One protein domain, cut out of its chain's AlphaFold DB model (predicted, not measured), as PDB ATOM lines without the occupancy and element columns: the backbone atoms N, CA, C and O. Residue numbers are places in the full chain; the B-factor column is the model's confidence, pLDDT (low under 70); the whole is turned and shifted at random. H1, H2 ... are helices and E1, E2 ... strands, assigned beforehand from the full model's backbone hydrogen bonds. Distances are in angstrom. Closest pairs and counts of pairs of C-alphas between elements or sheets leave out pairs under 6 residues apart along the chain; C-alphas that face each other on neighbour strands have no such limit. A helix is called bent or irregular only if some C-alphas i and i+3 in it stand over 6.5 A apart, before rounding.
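AT A GLANCE: This is residues 23 to 168 of the 253 residues of an uncharacterized protein of Legionella beliardensis (UniProt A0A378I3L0). One twisted sheet of seven strands makes the body, with H1 and H2 packed over one face of its E4 and E6 part and H3 grazing it near E3 and E1. The bent strands E4 and E6 fold this part of the sheet over; the turn of the hairpin E4 and E5 reaches one far end, and the long link of residues 50 to 74 reaches the other. The printed part has 146 residues, in the order E1 E2 E3 E4 E5 H1 H2 E6 H3 E7; the mixed sheet runs E1 E3 E2 E5 E4 E6 E7, and the class is mixed, helices and strands. The whole is compact, with a radius of gyration of the C-alphas of 14.2 A and spans of 45 by 31 by 27 A.

IN THESE COORDINATES: The sheet holds E1, residues 25 to 27, from C-alpha 25 at (194.759, 140.043, 89.327); E3, residues 44 to 49, 14.2 A; E2, residues 33 to 39, 20.3 A; E5, residues 91 to 101, 31.6 A; E4, residues 75 to 85, 28.9 A; E6, residues 130 to 142, 25.0 A; and E7, residues 162 to 164, ending at C-alpha 164 (170.402, 136.669, 90.684). E4 bends by 62 degrees at residue 81, and E6 by 100 degrees at residue 133. The helices are H1, residues 109 to 115, H2, residues 119 to 127, 12.0 A, and H3, residues 147 to 152.

HOW THE PARTS SIT: E5 and E4 are an antiparallel hairpin, with N 84 and O 92 2.8 A apart. E2 is antiparallel to E5, with N 97 and O 36 at 2.8 A, and makes a hairpin with E3, with N 37 and O 46 at 2.8 A. Edge strand E1 is parallel to E3, with N 26 and O 47 at 3.3 A. E6 is antiparallel to E4, with N 77 and O 139 at 2.8 A, and to edge strand E7, with N 164 and O 140 at 2.9 A. E5, H1 H2 and E6 form a split strand-helix-strand unit, two strands running the same way with E4 between them, and its crossover is right-handed. H1 and H2 are on the same face, at heights over the sheet of 7.4 A and 9.5 A. The closest C-alphas of H1 and E4 are those of His 109 and Ala 76, 6.2 A apart; those of H2 and E6 are Leu 125 and Lys 131, 6.6 A. H3 only grazes the sheet; its C-alpha of Ile 150 is 7.1 A from that of Ala 47 in E3. Every O i to N i+4 pair is within hydrogen-bond range in H1, H2 and H3.

THE WHOLE: The C-alphas farthest apart, of Asp 70 and Ala 88, are 45.8 A apart. The printed part has no cut; the link from E3 to E4 is long. Its mean pLDDT is 88.9, with residues 23 to 24, 27, 53 and 167 to 168 under 70.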
ATOM      1  N   GLU A  23     199.935 137.411  89.846       58.38
ATOM      2  CA  GLU A  23     199.362 136.892  88.583       58.38
ATOM      3  C   GLU A  23     197.853 136.595  88.651       58.38
ATOM      4  O   GLU A  23     197.224 136.218  87.654       58.38
ATOM      5  N   ALA A  24     197.258 136.710  89.838       68.81
ATOM      6  CA  ALA A  24     195.843 136.430  90.051       68.81
ATOM      7  C   ALA A  24     194.933 137.625  89.746       68.81
ATOM      8  O   ALA A  24     193.772 137.422  89.393       68.81
ATOM      9  N   TYR A  25     195.449 138.855  89.823       74.12
ATOM     10  CA  TYR A  25     194.759 140.043  89.327       74.12
ATOM     11  C   TYR A  25     195.513 140.646  88.144       74.12
ATOM     12  O   TYR A  25     196.689 140.978  88.265       74.12
ATOM     13  N   LYS A  26     194.833 140.822  87.006       76.69
ATOM     14  CA  LYS A  26     195.404 141.454  85.806       76.69
ATOM     15  C   LYS A  26     194.490 142.581  85.347       76.69
ATOM     16  O   LYS A  26     193.277 142.406  85.268       76.69
ATOM     17  N   GLU A  27     195.079 143.715  84.991       69.44
ATOM     18  CA  GLU A  27     194.392 144.729  84.195       69.44
ATOM     19  C   GLU A  27     194.746 144.518  82.731       69.44
ATOM     20  O   GLU A  27     195.909 144.376  82.358       69.44
ATOM     21  N   THR A  28     193.732 144.447  81.884       73.62
ATOM     22  CA  THR A  28     193.910 144.248  80.444       73.62
ATOM     23  C   THR A  28     192.847 145.026  79.697       73.62
ATOM     24  O   THR A  28     191.812 145.362  80.268       73.62
ATOM     25  N   LYS A  29     193.085 145.342  78.421       75.62
ATOM     26  CA  LYS A  29     192.175 146.118  77.562       75.62
ATOM     27  C   LYS A  29     190.916 145.319  77.185       75.62
ATOM     28  O   LYS A  29     190.565 145.199  76.017       75.62
ATOM     29  N   LEU A  30     190.209 144.789  78.174       74.94
ATOM     30  CA  LEU A  30     188.841 144.326  78.031       74.94
ATOM     31  C   LEU A  30     187.982 145.574  78.024       74.94
ATOM     32  O   LEU A  30     187.970 146.312  79.000       74.94
ATOM     33  N   PHE A  31     187.304 145.876  76.930       72.81
ATOM     34  CA  PHE A  31     186.485 147.080  76.864       72.81
ATOM     35  C   PHE A  31     185.275 146.948  77.798       72.81
ATOM     36  O   PHE A  31     184.276 146.352  77.408       72.81
ATOM     37  N   ARG A  32     185.348 147.500  79.018       79.25
ATOM     38  CA  ARG A  32     184.226 147.575  79.979       79.25
ATOM     39  C   ARG A  32     183.668 146.216  80.434       79.25
ATOM     40  O   ARG A  32     182.525 146.133  80.876       79.25
ATOM     41  N   HIS A  33     184.475 145.165  80.310       90.19
ATOM     42  CA  HIS A  33     184.187 143.842  80.850       90.19
ATOM     43  C   HIS A  33     185.114 143.576  82.031       90.19
ATOM     44  O   HIS A  33     186.266 144.018  82.051       90.19
ATOM     45  N   CYS A  34     184.612 142.821  82.994       93.44
ATOM     46  CA  CYS A  34     185.406 142.240  84.065       93.44
ATOM     47  C   CYS A  34     185.062 140.758  84.179       93.44
ATOM     48  O   CYS A  34     184.003 140.328  83.719       93.44
ATOM     49  N   PHE A  35     185.957 139.963  84.750       95.94
ATOM     50  CA  PHE A  35     185.648 138.573  85.034       95.94
ATOM     51  C   PHE A  35     186.294 138.083  86.319       95.94
ATOM     52  O   PHE A  35     187.315 138.608  86.762       95.94
ATOM     53  N   ILE A  36     185.679 137.059  86.897       97.62
ATOM     54  CA  ILE A  36     186.171 136.325  88.060       97.62
ATOM     55  C   ILE A  36     186.250 134.849  87.678       97.62
ATOM     56  O   ILE A  36     185.368 134.335  86.994       97.62
ATOM     57  N   VAL A  37     187.302 134.173  88.123       97.56
ATOM     58  CA  VAL A  37     187.491 132.731  87.964       97.56
ATOM     59  C   VAL A  37     187.344 132.089  89.331       97.56
ATOM     60  O   VAL A  37     188.099 132.423  90.247       97.56
ATOM     61  N   LEU A  38     186.379 131.184  89.463       97.56
ATOM     62  CA  LEU A  38     186.128 130.420  90.680       97.56
ATOM     63  C   LEU A  38     186.482 128.952  90.478       97.56
ATOM     64  O   LEU A  38     186.236 128.409  89.399       97.56
ATOM     65  N   ASN A  39     186.988 128.302  91.522       95.88
ATOM     66  CA  ASN A  39     187.028 126.843  91.579       95.88
ATOM     67  C   ASN A  39     185.732 126.245  92.144       95.88
ATOM     68  O   ASN A  39     184.821 126.980  92.512       95.88
ATOM     69  N   GLN A  40     185.659 124.915  92.246       95.44
ATOM     70  CA  GLN A  40     184.453 124.201  92.693       95.44
ATOM     71  C   GLN A  40     183.988 124.570  94.113       95.44
ATOM     72  O   GLN A  40     182.795 124.487  94.401       95.44
ATOM     73  N   ASP A  41     184.905 125.020  94.973       95.25
ATOM     74  CA  ASP A  41     184.611 125.453  96.345       95.25
ATOM     75  C   ASP A  41     184.157 126.922  96.420       95.25
ATOM     76  O   ASP A  41     183.868 127.443  97.499       95.25
ATOM     77  N   GLY A  42     184.109 127.618  95.281       95.50
ATOM     78  CA  GLY A  42     183.770 129.036  95.189       95.50
ATOM     79  C   GLY A  42     184.886 129.977  95.627       95.50
ATOM     80  O   GLY A  42     184.631 131.153  95.902       95.50
ATOM     81  N   THR A  43     186.122 129.477  95.667       95.38
ATOM     82  CA  THR A  43     187.325 130.272  95.922       95.38
ATOM     83  C   THR A  43     187.707 131.068  94.684       95.38
ATOM     84  O   THR A  43     187.754 130.531  93.577       95.38
ATOM     85  N   VAL A  44     188.010 132.353  94.873       95.94
ATOM     86  CA  VAL A  44     188.462 133.236  93.799       95.94
ATOM     87  C   VAL A  44     189.903 132.901  93.430       95.94
ATOM     88  O   VAL A  44     190.831 133.214  94.172       95.94
ATOM     89  N   LEU A  45     190.104 132.300  92.260       94.56
ATOM     90  CA  LEU A  45     191.440 131.997  91.742       94.56
ATOM     91  C   LEU A  45     192.056 133.203  91.038       94.56
ATOM     92  O   LEU A  45     193.236 133.502  91.217       94.56
ATOM     93  N   LYS A  46     191.256 133.883  90.208       95.62
ATOM     94  CA  LYS A  46     191.685 135.040  89.418       95.62
ATOM     95  C   LYS A  46     190.558 136.059  89.279       95.62
ATOM     96  O   LYS A  46     189.383 135.693  89.267       95.62
ATOM     97  N   ALA A  47     190.916 137.327  89.113       95.00
ATOM     98  CA  ALA A  47     189.986 138.396  88.774       95.00
ATOM     99  C   ALA A  47     190.631 139.389  87.806       95.00
ATOM    100  O   ALA A  47     191.811 139.711  87.918       95.00
ATOM    101  N   VAL A  48     189.867 139.883  86.841       93.00
ATOM    102  CA  VAL A  48     190.387 140.751  85.780       93.00
ATOM    103  C   VAL A  48     189.388 141.850  85.473       93.00
ATOM    104  O   VAL A  48     188.180 141.615  85.426       93.00
ATOM    105  N   ARG A  49     189.903 143.055  85.232       89.06
ATOM    106  CA  ARG A  49     189.129 144.245  84.863       89.06
ATOM    107  C   ARG A  49     189.866 145.031  83.775       89.06
ATOM    108  O   ARG A  49     191.072 144.868  83.585       89.06
ATOM    109  N   SER A  50     189.142 145.897  83.067       80.06
ATOM    110  CA  SER A  50     189.743 147.038  82.361       80.06
ATOM    111  C   SER A  50     190.670 147.838  83.286       80.06
ATOM    112  O   SER A  50     190.371 147.910  84.480       80.06
ATOM    113  N   PRO A  51     191.727 148.489  82.762       77.88
ATOM    114  CA  PRO A  51     192.602 149.303  83.584       77.88
ATOM    115  C   PRO A  51     191.848 150.421  84.290       77.88
ATOM    116  O   PRO A  51     190.918 151.004  83.724       77.88
ATOM    117  N   SER A  52     192.273 150.702  85.513       77.06
ATOM    118  CA  SER A  52     191.676 151.699  86.394       77.06
ATOM    119  C   SER A  52     192.717 152.731  86.811       77.06
ATOM    120  O   SER A  52     193.918 152.468  86.765       77.06
ATOM    121  N   LEU A  53     192.266 153.922  87.205       66.25
ATOM    122  CA  LEU A  53     193.170 154.951  87.710       66.25
ATOM    123  C   LEU A  53     193.565 154.683  89.167       66.25
ATOM    124  O   LEU A  53     194.660 155.072  89.576       66.25
ATOM    125  N   THR A  54     192.693 154.034  89.949       84.44
ATOM    126  CA  THR A  54     192.926 153.786  91.375       84.44
ATOM    127  C   THR A  54     192.316 152.470  91.862       84.44
ATOM    128  O   THR A  54     191.231 152.051  91.465       84.44
ATOM    129  N   ASP A  55     192.960 151.861  92.860       85.81
ATOM    130  CA  ASP A  55     192.449 150.662  93.540       85.81
ATOM    131  C   ASP A  55     191.149 150.905  94.343       85.81
ATOM    132  O   ASP A  55     190.521 149.953  94.816       85.81
ATOM    133  N   SER A  56     190.745 152.168  94.520       89.38
ATOM    134  CA  SER A  56     189.504 152.553  95.201       89.38
ATOM    135  C   SER A  56     188.272 152.490  94.298       89.38
ATOM    136  O   SER A  56     187.157 152.514  94.812       89.38
ATOM    137  N   GLU A  57     188.439 152.406  92.976       90.94
ATOM    138  CA  GLU A  57     187.308 152.246  92.067       90.94
ATOM    139  C   GLU A  57     186.606 150.891  92.249       90.94
ATOM    140  O   GLU A  57     187.213 149.890  92.639       90.94
ATOM    141  N   LEU A  58     185.312 150.854  91.913       92.38
ATOM    142  CA  LEU A  58     184.496 149.639  91.924       92.38
ATOM    143  C   LEU A  58     185.033 148.601  90.939       92.38
ATOM    144  O   LEU A  58     185.287 148.921  89.783       92.38
ATOM    145  N   PHE A  59     185.129 147.339  91.351       93.31
ATOM    146  CA  PHE A  59     185.534 146.245  90.472       93.31
ATOM    147  C   PHE A  59     184.561 146.072  89.297       93.31
ATOM    148  O   PHE A  59     184.977 145.972  88.138       93.31
ATOM    149  N   LEU A  60     183.255 146.112  89.576       92.62
ATOM    150  CA  LEU A  60     182.225 146.098  88.545       92.62
ATOM    151  C   LEU A  60     182.185 147.459  87.842       92.62
ATOM    152  O   LEU A  60     181.548 148.404  88.301       92.62
ATOM    153  N   ALA A  61     182.884 147.572  86.711       85.00
ATOM    154  CA  ALA A  61     182.970 148.829  85.979       85.00
ATOM    155  C   ALA A  61     181.585 149.281  85.481       85.00
ATOM    156  O   ALA A  61     180.930 148.518  84.761       85.00
ATOM    157  N   PRO A  62     181.116 150.489  85.841       81.31
ATOM    158  CA  PRO A  62     179.868 151.010  85.303       81.31
ATOM    159  C   PRO A  62     180.026 151.324  83.811       81.31
ATOM    160  O   PRO A  62     181.110 151.669  83.332       81.31
ATOM    161  N   MET A  63     178.930 151.223  83.064       83.56
ATOM    162  CA  MET A  63     178.854 151.750  81.704       83.56
ATOM    163  C   MET A  63     178.294 153.180  81.750       83.56
ATOM    164  O   MET A  63     177.549 153.529  82.669       83.56
ATOM    165  N   PRO A  64     178.588 154.027  80.748       81.75
ATOM    166  CA  PRO A  64     177.865 155.281  80.586       81.75
ATOM    167  C   PRO A  64     176.358 155.016  80.526       81.75
ATOM    168  O   PRO A  64     175.920 154.129  79.790       81.75
ATOM    169  N   ASN A  65     175.578 155.793  81.280       85.25
ATOM    170  CA  ASN A  65     174.119 155.676  81.353       85.25
ATOM    171  C   ASN A  65     173.616 154.302  81.838       85.25
ATOM    172  O   ASN A  65     172.558 153.850  81.403       85.25
ATOM    173  N   THR A  66     174.359 153.611  82.710       87.25
ATOM    174  CA  THR A  66     173.821 152.438  83.417       87.25
ATOM    175  C   THR A  66     172.587 152.847  84.224       87.25
ATOM    176  O   THR A  66     172.663 153.739  85.067       87.25
ATOM    177  N   ILE A  67     171.453 152.190  83.970       87.44
ATOM    178  CA  ILE A  67     170.214 152.356  84.734       87.44
ATOM    179  C   ILE A  67     169.975 151.048  85.473       87.44
ATOM    180  O   ILE A  67     169.825 150.009  84.840       87.44
ATOM    181  N   ALA A  68     169.955 151.095  86.802       89.62
ATOM    182  CA  ALA A  68     169.702 149.904  87.599       89.62
ATOM    183  C   ALA A  68     168.276 149.365  87.370       89.62
ATOM    184  O   ALA A  68     167.359 150.136  87.070       89.62
ATOM    185  N   ASN A  69     168.085 148.055  87.532       87.50
ATOM    186  CA  ASN A  69     166.746 147.460  87.540       87.50
ATOM    187  C   ASN A  69     166.000 147.789  88.858       87.50
ATOM    188  O   ASN A  69     166.561 148.412  89.764       87.50
ATOM    189  N   ASP A  70     164.753 147.331  88.998       86.81
ATOM    190  CA  ASP A  70     163.925 147.596  90.191       86.81
ATOM    191  C   ASP A  70     164.543 147.057  91.501       86.81
ATOM    192  O   ASP A  70     164.342 147.609  92.581       86.81
ATOM    193  N   GLU A  71     165.371 146.016  91.404       87.50
ATOM    194  CA  GLU A  71     166.115 145.399  92.509       87.50
ATOM    195  C   GLU A  71     167.534 145.984  92.681       87.50
ATOM    196  O   GLU A  71     168.352 145.468  93.455       87.50
ATOM    197  N   LYS A  72     167.837 147.084  91.982       93.00
ATOM    198  CA  LYS A  72     169.120 147.802  91.968       93.00
ATOM    199  C   LYS A  72     170.300 147.011  91.388       93.00
ATOM    200  O   LYS A  72     171.448 147.344  91.673       93.00
ATOM    201  N   PHE A  73     170.052 145.965  90.603       93.44
ATOM    202  CA  PHE A  73     171.107 145.313  89.830       93.44
ATOM    203  C   PHE A  73     171.571 146.223  88.696       93.44
ATOM    204  O   PHE A  73     170.765 146.959  88.131       93.44
ATOM    205  N   THR A  74     172.866 146.197  88.389       94.06
ATOM    206  CA  THR A  74     173.506 147.159  87.473       94.06
ATOM    207  C   THR A  74     174.340 146.497  86.385       94.06
ATOM    208  O   THR A  74     174.759 147.169  85.438       94.06
ATOM    209  N   HIS A  75     174.609 145.201  86.522       94.38
ATOM    210  CA  HIS A  75     175.483 144.445  85.641       94.38
ATOM    211  C   HIS A  75     174.807 143.155  85.221       94.38
ATOM    212  O   HIS A  75     174.063 142.543  85.980       94.38
ATOM    213  N   ALA A  76     175.092 142.727  84.001       93.88
ATOM    214  CA  ALA A  76     174.783 141.389  83.546       93.88
ATOM    215  C   ALA A  76     176.014 140.512  83.714       93.88
ATOM    216  O   ALA A  76     177.150 140.997  83.646       93.88
ATOM    217  N   TYR A  77     175.782 139.214  83.864       94.81
ATOM    218  CA  TYR A  77     176.833 138.221  83.847       94.81
ATOM    219  C   TYR A  77     176.464 136.996  83.015       94.81
ATOM    220  O   TYR A  77     175.289 136.679  82.806       94.81
ATOM    221  N   VAL A  78     177.500 136.301  82.554       93.62
ATOM    222  CA  VAL A  78     177.433 134.946  81.999       93.62
ATOM    223  C   VAL A  78     178.457 134.076  82.712       93.62
ATOM    224  O   VAL A  78     179.535 134.547  83.075       93.62
ATOM    225  N   VAL A  79     178.123 132.806  82.901       94.50
ATOM    226  CA  VAL A  79     179.003 131.797  83.481       94.50
ATOM    227  C   VAL A  79     179.343 130.774  82.417       94.50
ATOM    228  O   VAL A  79     178.463 130.197  81.771       94.50
ATOM    229  N   VAL A  80     180.641 130.561  82.240       94.56
ATOM    230  CA  VAL A  80     181.201 129.590  81.305       94.56
ATOM    231  C   VAL A  80     182.024 128.596  82.110       94.56
ATOM    232  O   VAL A  80     182.850 128.995  82.935       94.56
ATOM    233  N   ASN A  81     181.783 127.306  81.892       95.50
ATOM    234  CA  ASN A  81     182.602 126.264  82.501       95.50
ATOM    235  C   ASN A  81     183.987 126.248  81.847       95.50
ATOM    236  O   ASN A  81     184.144 126.642  80.690       95.50
ATOM    237  N   GLY A  82     184.988 125.781  82.576       96.06
ATOM    238  CA  GLY A  82     186.313 125.583  82.025       96.06
ATOM    239  C   GLY A  82     187.192 124.715  82.906       96.06
ATOM    240  O   GLY A  82     186.783 124.205  83.953       96.06
ATOM    241  N   THR A  83     188.441 124.592  82.477       96.81
ATOM    242  CA  THR A  83     189.492 123.882  83.202       96.81
ATOM    243  C   THR A  83     190.694 124.800  83.382       96.81
ATOM    244  O   THR A  83     191.119 125.457  82.433       96.81
ATOM    245  N   TYR A  84     191.244 124.836  84.593       95.25
ATOM    246  CA  TYR A  84     192.467 125.550  84.934       95.25
ATOM    247  C   TYR A  84     193.624 124.561  85.110       95.25
ATOM    248  O   TYR A  84     193.485 123.556  85.805       95.25
ATOM    249  N   ILE A  85     194.758 124.849  84.475       91.25
ATOM    250  CA  ILE A  85     196.026 124.145  84.675       91.25
ATOM    251  C   ILE A  85     196.865 125.006  85.610       91.25
ATOM    252  O   ILE A  85     197.316 126.090  85.233       91.25
ATOM    253  N   ASN A  86     197.057 124.542  86.841       83.62
ATOM    254  CA  ASN A  86     197.878 125.277  87.797       83.62
ATOM    255  C   ASN A  86     199.381 125.097  87.517       83.62
ATOM    256  O   ASN A  86     199.797 124.323  86.655       83.62
ATOM    257  N   SER A  87     200.216 125.799  88.281       79.00
ATOM    258  CA  SER A  87     201.680 125.732  88.173       79.00
ATOM    259  C   SER A  87     202.266 124.336  88.421       79.00
ATOM    260  O   SER A  87     203.364 124.049  87.951       79.00
ATOM    261  N   ALA A  88     201.542 123.458  89.119       84.50
ATOM    262  CA  ALA A  88     201.920 122.060  89.326       84.50
ATOM    263  C   ALA A  88     201.484 121.140  88.167       84.50
ATOM    264  O   ALA A  88     201.709 119.932  88.225       84.50
ATOM    265  N   GLY A  89     200.846 121.685  87.125       85.06
ATOM    266  CA  GLY A  89     200.332 120.926  85.986       85.06
ATOM    267  C   GLY A  89     199.073 120.115  86.297       85.06
ATOM    268  O   GLY A  89     198.677 119.279  85.486       85.06
ATOM    269  N   THR A  90     198.434 120.326  87.452       88.62
ATOM    270  CA  THR A  90     197.188 119.630  87.793       88.62
ATOM    271  C   THR A  90     195.985 120.386  87.248       88.62
ATOM    272  O   THR A  90     195.936 121.616  87.307       88.62
ATOM    273  N   PHE A  91     195.005 119.628  86.762       91.62
ATOM    274  CA  PHE A  91     193.759 120.159  86.225       91.62
ATOM    275  C   PHE A  91     192.725 120.363  87.332       91.62
ATOM    276  O   PHE A  91     192.445 119.449  88.107       91.62
ATOM    277  N   GLU A  92     192.116 121.543  87.355       93.94
ATOM    278  CA  GLU A  92     191.031 121.905  88.264       93.94
ATOM    279  C   GLU A  92     189.832 122.417  87.458       93.94
ATOM    280  O   GLU A  92     189.992 123.185  86.505       93.94
ATOM    281  N   LYS A  93     188.614 121.996  87.821       95.94
ATOM    282  CA  LYS A  93     187.393 122.533  87.208       95.94
ATOM    283  C   LYS A  93     187.145 123.944  87.717       95.94
ATOM    284  O   LYS A  93     187.168 124.186  88.924       95.94
ATOM    285  N   VAL A  94     186.831 124.849  86.798       97.25
ATOM    286  CA  VAL A  94     186.573 126.253  87.112       97.25
ATOM    287  C   VAL A  94     185.313 126.765  86.430       97.25
ATOM    288  O   VAL A  94     184.851 126.221  85.427       97.25
ATOM    289  N   GLN A  95     184.774 127.850  86.970       97.69
ATOM    290  CA  GLN A  95     183.761 128.666  86.316       97.69
ATOM    291  C   GLN A  95     184.291 130.083  86.140       97.69
ATOM    292  O   GLN A  95     184.787 130.699  87.086       97.69
ATOM    293  N   VAL A  96     184.174 130.599  84.917       97.50
ATOM    294  CA  VAL A  96     184.513 131.981  84.578       97.50
ATOM    295  C   VAL A  96     183.225 132.788  84.518       97.50
ATOM    296  O   VAL A  96     182.359 132.540  83.678       97.50
ATOM    297  N   ILE A  97     183.108 133.759  85.417       97.38
ATOM    298  CA  ILE A  97     181.980 134.682  85.516       97.38
ATOM    299  C   ILE A  97     182.380 135.956  84.789       97.38
ATOM    300  O   ILE A  97     183.215 136.709  85.283       97.38
ATOM    301  N   ILE A  98     181.804 136.198  83.618       95.56
ATOM    302  CA  ILE A  98     182.088 137.376  82.793       95.56
ATOM    303  C   ILE A  98     180.971 138.382  83.012       95.56
ATOM    304  O   ILE A  98     179.802 138.038  82.864       95.56
ATOM    305  N   MET A  99     181.327 139.617  83.344       95.44
ATOM    306  CA  MET A  99     180.404 140.658  83.787       95.44
ATOM    307  C   MET A  99     180.587 141.954  83.000       95.44
ATOM    308  O   MET A  99     181.706 142.331  82.632       95.44
ATOM    309  N   ARG A 100     179.483 142.674  82.789       92.81
ATOM    310  CA  ARG A 100     179.452 143.992  82.136       92.81
ATOM    311  C   ARG A 100     178.290 144.825  82.669       92.81
ATOM    312  O   ARG A 100     177.216 144.289  82.916       92.81
ATOM    313  N   GLY A 101     178.496 146.135  82.814       92.06
ATOM    314  CA  GLY A 101     177.429 147.063  83.209       92.06
ATOM    315  C   GLY A 101     176.301 147.133  82.178       92.06
ATOM    316  O   GLY A 101     176.526 146.933  80.981       92.06
ATOM    317  N   PHE A 102     175.086 147.447  82.616       91.38
ATOM    318  CA  PHE A 102     173.965 147.663  81.703       91.38
ATOM    319  C   PHE A 102     174.200 148.879  80.811       91.38
ATOM    320  O   PHE A 102     174.775 149.885  81.241       91.38
ATOM    321  N   CYS A 103     173.725 148.803  79.569       85.75
ATOM    322  CA  CYS A 103     173.707 149.932  78.644       85.75
ATOM    323  C   CYS A 103     172.275 150.482  78.585       85.75
ATOM    324  O   CYS A 103     171.429 149.944  77.875       85.75
ATOM    325  N   GLY A 104     171.975 151.519  79.371       86.50
ATOM    326  CA  GLY A 104     170.584 151.884  79.649       86.50
ATOM    327  C   GLY A 104     169.908 150.803  80.497       86.50
ATOM    328  O   GLY A 104     170.439 150.444  81.546       86.50
ATOM    329  N   LYS A 105     168.762 150.285  80.030       79.56
ATOM    330  CA  LYS A 105     168.021 149.168  80.656       79.56
ATOM    331  C   LYS A 105     168.375 147.785  80.085       79.56
ATOM    332  O   LYS A 105     167.822 146.791  80.539       79.56
ATOM    333  N   ASP A 106     169.235 147.718  79.066       79.56
ATOM    334  CA  ASP A 106     169.591 146.456  78.413       79.56
ATOM    335  C   ASP A 106     170.751 145.764  79.141       79.56
ATOM    336  O   ASP A 106     171.859 146.311  79.255       79.56
ATOM    337  N   SER A 107     170.484 144.544  79.609       77.88
ATOM    338  CA  SER A 107     171.453 143.655  80.244       77.88
ATOM    339  C   SER A 107     172.361 142.946  79.226       77.88
ATOM    340  O   SER A 107     173.484 142.573  79.558       77.88
ATOM    341  N   ALA A 108     171.959 142.836  77.954       81.00
ATOM    342  CA  ALA A 108     172.783 142.364  76.838       81.00
ATOM    343  C   ALA A 108     173.522 141.021  77.077       81.00
ATOM    344  O   ALA A 108     174.672 140.861  76.650       81.00
ATOM    345  N   HIS A 109     172.881 140.036  77.725       83.38
ATOM    346  CA  HIS A 109     173.502 138.732  78.039       83.38
ATOM    347  C   HIS A 109     174.055 138.007  76.799       83.38
ATOM    348  O   HIS A 109     175.140 137.428  76.854       83.38
ATOM    349  N   ASP A 110     173.366 138.087  75.655       83.56
ATOM    350  CA  ASP A 110     173.844 137.484  74.403       83.56
ATOM    351  C   ASP A 110     175.185 138.093  73.958       83.56
ATOM    352  O   ASP A 110     176.066 137.381  73.480       83.56
ATOM    353  N   THR A 111     175.392 139.395  74.182       86.00
ATOM    354  CA  THR A 111     176.663 140.065  73.860       86.00
ATOM    355  C   THR A 111     177.800 139.552  74.742       86.00
ATOM    356  O   THR A 111     178.904 139.331  74.246       86.00
ATOM    357  N   LEU A 112     177.529 139.308  76.028       88.81
ATOM    358  CA  LEU A 112     178.494 138.707  76.951       88.81
ATOM    359  C   LEU A 112     178.885 137.283  76.533       88.81
ATOM    360  O   LEU A 112     180.063 136.927  76.573       88.81
ATOM    361  N   TYR A 113     177.925 136.482  76.072       87.69
ATOM    362  CA  TYR A 113     178.223 135.149  75.550       87.69
ATOM    363  C   TYR A 113     179.050 135.201  74.258       87.69
ATOM    364  O   TYR A 113     180.012 134.455  74.099       87.69
ATOM    365  N   GLN A 114     178.737 136.112  73.333       89.50
ATOM    366  CA  GLN A 114     179.557 136.284  72.129       89.50
ATOM    367  C   GLN A 114     180.967 136.786  72.457       89.50
ATOM    368  O   GLN A 114     181.928 136.407  71.787       89.50
ATOM    369  N   PHE A 115     181.105 137.616  73.493       89.88
ATOM    370  CA  PHE A 115     182.399 138.059  73.999       89.88
ATOM    371  C   PHE A 115     183.245 136.881  74.500       89.88
ATOM    372  O   PHE A 115     184.424 136.810  74.154       89.88
ATOM    373  N   SER A 116     182.646 135.907  75.199       90.50
ATOM    374  CA  SER A 116     183.370 134.727  75.700       90.50
ATOM    375  C   SER A 116     183.967 133.845  74.596       90.50
ATOM    376  O   SER A 116     184.793 132.986  74.885       90.50
ATOM    377  N   LYS A 117     183.543 134.033  73.340       90.88
ATOM    378  CA  LYS A 117     184.035 133.306  72.159       90.88
ATOM    379  C   LYS A 117     185.058 134.085  71.333       90.88
ATOM    380  O   LYS A 117     185.535 133.574  70.320       90.88
ATOM    381  N   LYS A 118     185.356 135.341  71.680       92.44
ATOM    382  CA  LYS A 118     186.323 136.146  70.923       92.44
ATOM    383  C   LYS A 118     187.733 135.616  71.160       92.44
ATOM    384  O   LYS A 118     188.118 135.417  72.307       92.44
ATOM    385  N   SER A 119     188.514 135.472  70.086       91.50
ATOM    386  CA  SER A 119     189.881 134.936  70.142       91.50
ATOM    387  C   SER A 119     190.735 135.638  71.191       91.50
ATOM    388  O   SER A 119     191.255 134.969  72.064       91.50
ATOM    389  N   TYR A 120     190.759 136.974  71.212       90.31
ATOM    390  CA  TYR A 120     191.556 137.724  72.191       90.31
ATOM    391  C   TYR A 120     191.195 137.419  73.655       90.31
ATOM    392  O   TYR A 120     192.047 137.522  74.533       90.31
ATOM    393  N   PHE A 121     189.933 137.087  73.940       92.00
ATOM    394  CA  PHE A 121     189.503 136.735  75.290       92.00
ATOM    395  C   PHE A 121     189.906 135.298  75.624       92.00
ATOM    396  O   PHE A 121     190.431 135.042  76.704       92.00
ATOM    397  N   THR A 122     189.727 134.381  74.675       91.75
ATOM    398  CA  THR A 122     190.204 132.999  74.787       91.75
ATOM    399  C   THR A 122     191.723 132.939  74.956       91.75
ATOM    400  O   THR A 122     192.204 132.220  75.822       91.75
ATOM    401  N   ASP A 123     192.479 133.728  74.194       91.31
ATOM    402  CA  ASP A 123     193.940 133.814  74.267       91.31
ATOM    403  C   ASP A 123     194.386 134.342  75.633       91.31
ATOM    404  O   ASP A 123     195.254 133.748  76.267       91.31
ATOM    405  N   LEU A 124     193.724 135.387  76.144       92.12
ATOM    406  CA  LEU A 124     193.963 135.898  77.494       92.12
ATOM    407  C   LEU A 124     193.745 134.826  78.571       92.12
ATOM    408  O   LEU A 124     194.516 134.750  79.525       92.12
ATOM    409  N   LEU A 125     192.689 134.019  78.454       93.38
ATOM    410  CA  LEU A 125     192.431 132.932  79.397       93.38
ATOM    411  C   LEU A 125     193.448 131.797  79.244       93.38
ATOM    412  O   LEU A 125     193.932 131.292  80.255       93.38
ATOM    413  N   ASN A 126     193.848 131.462  78.016       92.31
ATOM    414  CA  ASN A 126     194.886 130.469  77.751       92.31
ATOM    415  C   ASN A 126     196.239 130.888  78.353       92.31
ATOM    416  O   ASN A 126     196.897 130.061  78.979       92.31
ATOM    417  N   GLU A 127     196.625 132.169  78.248       91.06
ATOM    418  CA  GLU A 127     197.800 132.733  78.941       91.06
ATOM    419  C   GLU A 127     197.714 132.551  80.464       91.06
ATOM    420  O   GLU A 127     198.728 132.405  81.140       91.06
ATOM    421  N   MET A 128     196.497 132.554  81.011       91.06
ATOM    422  CA  MET A 128     196.226 132.319  82.429       91.06
ATOM    423  C   MET A 128     196.091 130.835  82.785       91.06
ATOM    424  O   MET A 128     195.748 130.537  83.929       91.06
ATOM    425  N   GLY A 129     196.324 129.916  81.841       93.06
ATOM    426  CA  GLY A 129     196.165 128.473  82.028       93.06
ATOM    427  C   GLY A 129     194.709 128.003  82.058       93.06
ATOM    428  O   GLY A 129     194.442 126.908  82.545       93.06
ATOM    429  N   ILE A 130     193.758 128.814  81.590       95.44
ATOM    430  CA  ILE A 130     192.321 128.525  81.619       95.44
ATOM    431  C   ILE A 130     191.829 128.216  80.211       95.44
ATOM    432  O   ILE A 130     191.896 129.056  79.316       95.44
ATOM    433  N   LYS A 131     191.238 127.036  80.043       95.31
ATOM    434  CA  LYS A 131     190.537 126.638  78.824       95.31
ATOM    435  C   LYS A 131     189.033 126.667  79.067       95.31
ATOM    436  O   LYS A 131     188.553 126.022  79.995       95.31
ATOM    437  N   LEU A 132     188.302 127.411  78.240       93.81
ATOM    438  CA  LEU A 132     186.841 127.460  78.298       93.81
ATOM    439  C   LEU A 132     186.210 126.251  77.608       93.81
ATOM    440  O   LEU A 132     186.664 125.824  76.545       93.81
ATOM    441  N   ASP A 133     185.114 125.785  78.194       89.69
ATOM    442  CA  ASP A 133     184.224 124.773  77.645       89.69
ATOM    443  C   ASP A 133     182.917 125.448  77.178       89.69
ATOM    444  O   ASP A 133     182.923 126.422  76.421       89.69
ATOM    445  N   ASN A 134     181.769 124.935  77.622       79.62
ATOM    446  CA  ASN A 134     180.458 125.417  77.214       79.62
ATOM    447  C   ASN A 134     179.942 126.542  78.118       79.62
ATOM    448  O   ASN A 134     180.184 126.577  79.330       79.62
ATOM    449  N   PHE A 135     179.152 127.432  77.514       80.25
ATOM    450  CA  PHE A 135     178.284 128.339  78.263       80.25
ATOM    451  C   PHE A 135     177.337 127.541  79.143       80.25
ATOM    452  O   PHE A 135     176.818 126.507  78.719       80.25
ATOM    453  N   TYR A 136     177.116 128.052  80.349       82.56
ATOM    454  CA  TYR A 136     176.332 127.358  81.349       82.56
ATOM    455  C   TYR A 136     175.053 128.123  81.696       82.56
ATOM    456  O   TYR A 136     173.961 127.620  81.447       82.56
ATOM    457  N   TYR A 137     175.160 129.357  82.195       89.38
ATOM    458  CA  TYR A 137     173.996 130.196  82.505       89.38
ATOM    459  C   TYR A 137     174.348 131.686  82.536       89.38
ATOM    460  O   TYR A 137     175.505 132.074  82.386       89.38
ATOM    461  N   SER A 138     173.343 132.538  82.727       90.88
ATOM    462  CA  SER A 138     173.486 133.992  82.833       90.88
ATOM    463  C   SER A 138     172.589 134.559  83.924       90.88
ATOM    464  O   SER A 138     171.703 133.873  84.433       90.88
ATOM    465  N   GLY A 139     172.822 135.809  84.293       91.69
ATOM    466  CA  GLY A 139     172.021 136.491  85.297       91.69
ATOM    467  C   GLY A 139     172.409 137.956  85.433       91.69
ATOM    468  O   GLY A 139     173.196 138.468  84.628       91.69
ATOM    469  N   GLU A 140     171.916 138.623  86.468       93.75
ATOM    470  CA  GLU A 140     172.307 139.990  86.808       93.75
ATOM    471  C   GLU A 140     173.081 140.022  88.132       93.75
ATOM    472  O   GLU A 140     172.845 139.225  89.040       93.75
ATOM    473  N   CYS A 141     174.040 140.941  88.253       95.62
ATOM    474  CA  CYS A 141     174.811 141.144  89.473       95.62
ATOM    475  C   CYS A 141     174.940 142.624  89.870       95.62
ATOM    476  O   CYS A 141     174.701 143.544  89.080       95.62
ATOM    477  N   LYS A 142     175.263 142.846  91.146       95.75
ATOM    478  CA  LYS A 142     175.614 144.151  91.720       95.75
ATOM    479  C   LYS A 142     176.625 143.980  92.839       95.75
ATOM    480  O   LYS A 142     176.665 142.945  93.508       95.75
ATOM    481  N   SER A 143     177.443 145.002  93.042       94.94
ATOM    482  CA  SER A 143     178.451 145.015  94.091       94.94
ATOM    483  C   SER A 143     179.028 146.410  94.276       94.94
ATOM    484  O   SER A 143     179.298 147.094  93.290       94.94
ATOM    485  N   ASP A 144     179.311 146.749  95.531       92.50
ATOM    486  CA  ASP A 144     180.123 147.908  95.911       92.50
ATOM    487  C   ASP A 144     181.599 147.517  96.159       92.50
ATOM    488  O   ASP A 144     182.387 148.295  96.699       92.50
ATOM    489  N   LEU A 145     181.999 146.293  95.796       92.94
ATOM    490  CA  LEU A 145     183.359 145.794  95.983       92.94
ATOM    491  C   LEU A 145     184.331 146.584  95.101       92.94
ATOM    492  O   LEU A 145     184.193 146.620  93.878       92.94
ATOM    493  N   SER A 146     185.344 147.186  95.719       94.12
ATOM    494  CA  SER A 146     186.420 147.886  95.011       94.12
ATOM    495  C   SER A 146     187.440 146.928  94.394       94.12
ATOM    496  O   SER A 146     187.487 145.739  94.729       94.12
ATOM    497  N   ILE A 147     188.323 147.445  93.537       91.38
ATOM    498  CA  ILE A 147     189.490 146.703  93.039       91.38
ATOM    499  C   ILE A 147     190.364 146.216  94.202       91.38
ATOM    500  O   ILE A 147     190.787 145.059  94.236       91.38
ATOM    501  N   LYS A 148     190.611 147.067  95.201       91.31
ATOM    502  CA  LYS A 148     191.321 146.652  96.417       91.31
ATOM    503  C   LYS A 148     190.619 145.471  97.094       91.31
ATOM    504  O   LYS A 148     191.282 144.535  97.537       91.31
ATOM    505  N   GLY A 149     189.287 145.507  97.147       92.19
ATOM    506  CA  GLY A 149     188.472 144.438  97.706       92.19
ATOM    507  C   GLY A 149     188.593 143.125  96.939       92.19
ATOM    508  O   GLY A 149     188.821 142.095  97.567       92.19
ATOM    509  N   ILE A 150     188.528 143.148  95.601       93.69
ATOM    510  CA  ILE A 150     188.677 141.916  94.811       93.69
ATOM    511  C   ILE A 150     190.079 141.312  94.967       93.69
ATOM    512  O   ILE A 150     190.213 140.106  95.161       93.69
ATOM    513  N   LYS A 151     191.128 142.151  94.976       92.38
ATOM    514  CA  LYS A 151     192.516 141.714  95.207       92.38
ATOM    515  C   LYS A 151     192.676 141.053  96.579       92.38
ATOM    516  O   LYS A 151     193.420 140.084  96.709       92.38
ATOM    517  N   ALA A 152     191.980 141.564  97.597       91.19
ATOM    518  CA  ALA A 152     192.038 141.036  98.956       91.19
ATOM    519  C   ALA A 152     191.353 139.669  99.116       91.19
ATOM    520  O   ALA A 152     191.723 138.931 100.029       91.19
ATOM    521  N   ILE A 153     190.393 139.324  98.248       92.88
ATOM    522  CA  ILE A 153     189.676 138.040  98.305       92.88
ATOM    523  C   ILE A 153     190.213 136.979  97.336       92.88
ATOM    524  O   ILE A 153     189.674 135.879  97.294       92.88
ATOM    525  N   ILE A 154     191.285 137.258  96.588       93.31
ATOM    526  CA  ILE A 154     192.006 136.215  95.844       93.31
ATOM    527  C   ILE A 154     192.493 135.132  96.821       93.31
ATOM    528  O   ILE A 154     193.138 135.435  97.827       93.31
ATOM    529  N   GLY A 155     192.208 133.870  96.504       91.94
ATOM    530  CA  GLY A 155     192.482 132.712  97.357       91.94
ATOM    531  C   GLY A 155     191.488 132.540  98.507       91.94
ATOM    532  O   GLY A 155     191.643 131.620  99.307       91.94
ATOM    533  N   LEU A 156     190.472 133.403  98.595       93.19
ATOM    534  CA  LEU A 156     189.360 133.295  99.531       93.19
ATOM    535  C   LEU A 156     188.052 133.033  98.772       93.19
ATOM    536  O   LEU A 156     187.956 133.306  97.572       93.19
ATOM    537  N   PRO A 157     187.024 132.514  99.452       95.12
ATOM    538  CA  PRO A 157     185.703 132.385  98.864       95.12
ATOM    539  C   PRO A 157     185.120 133.723  98.416       95.12
ATOM    540  O   PRO A 157     185.295 134.749  99.081       95.12
ATOM    541  N   LEU A 158     184.390 133.702  97.302       95.81
ATOM    542  CA  LEU A 158     183.728 134.890  96.784       95.81
ATOM    543  C   LEU A 158     182.691 135.419  97.788       95.81
ATOM    544  O   LEU A 158     181.840 134.680  98.276       95.81
ATOM    545  N   ALA A 159     182.739 136.722  98.048       93.81
ATOM    546  CA  ALA A 159     181.801 137.424  98.915       93.81
ATOM    547  C   ALA A 159     181.545 138.845  98.391       93.81
ATOM    548  O   ALA A 159     182.298 139.358  97.562       93.81
ATOM    549  N   ASN A 160     180.502 139.498  98.913       92.31
ATOM    550  CA  ASN A 160     180.171 140.908  98.655       92.31
ATOM    551  C   ASN A 160     179.842 141.256  97.189       92.31
ATOM    552  O   ASN A 160     179.872 142.423  96.797       92.31
ATOM    553  N   ILE A 161     179.478 140.260  96.382       96.00
ATOM    554  CA  ILE A 161     178.808 140.442  95.093       96.00
ATOM    555  C   ILE A 161     177.482 139.699  95.183       96.00
ATOM    556  O   ILE A 161     177.457 138.536  95.578       96.00
ATOM    557  N   GLN A 162     176.388 140.374  94.842       96.31
ATOM    558  CA  GLN A 162     175.069 139.755  94.780       96.31
ATOM    559  C   GLN A 162     174.758 139.383  93.337       96.31
ATOM    560  O   GLN A 162     174.903 140.214  92.440       96.31
ATOM    561  N   PHE A 163     174.308 138.151  93.135       94.56
ATOM    562  CA  PHE A 163     173.887 137.586  91.862       94.56
ATOM    563  C   PHE A 163     172.424 137.173  91.958       94.56
ATOM    564  O   PHE A 163     171.980 136.667  92.988       94.56
ATOM    565  N   ASN A 164     171.676 137.340  90.881       91.94
ATOM    566  CA  ASN A 164     170.402 136.669  90.684       91.94
ATOM    567  C   ASN A 164     170.466 135.879  89.374       91.94
ATOM    568  O   ASN A 164     171.342 136.085  88.538       91.94
ATOM    569  N   THR A 165     169.510 134.992  89.164       86.56
ATOM    570  CA  THR A 165     169.385 134.214  87.927       86.56
ATOM    571  C   THR A 165     168.475 134.892  86.901       86.56
ATOM    572  O   THR A 165     168.126 134.289  85.885       86.56
ATOM    573  N   LYS A 166     168.105 136.162  87.103       76.88
ATOM    574  CA  LYS A 166     167.254 136.923  86.180       76.88
ATOM    575  C   LYS A 166     168.002 137.168  84.870       76.88
ATOM    576  O   LYS A 166     169.106 137.690  84.873       76.88
ATOM    577  N   GLY A 167     167.425 136.756  83.744       62.59
ATOM    578  CA  GLY A 167     168.092 136.830  82.437       62.59
ATOM    579  C   GLY A 167     168.871 135.571  82.042       62.59
ATOM    580  O   GLY A 167     169.394 135.499  80.929       62.59
ATOM    581  N   SER A 168     168.900 134.530  82.882       59.47
ATOM    582  CA  SER A 168     169.102 133.172  82.367       59.47
ATOM    583  C   SER A 168     167.949 132.834  81.420       59.47
ATOM    584  O   SER A 168     166.781 133.013  81.774       59.47
TER     585      SER A 168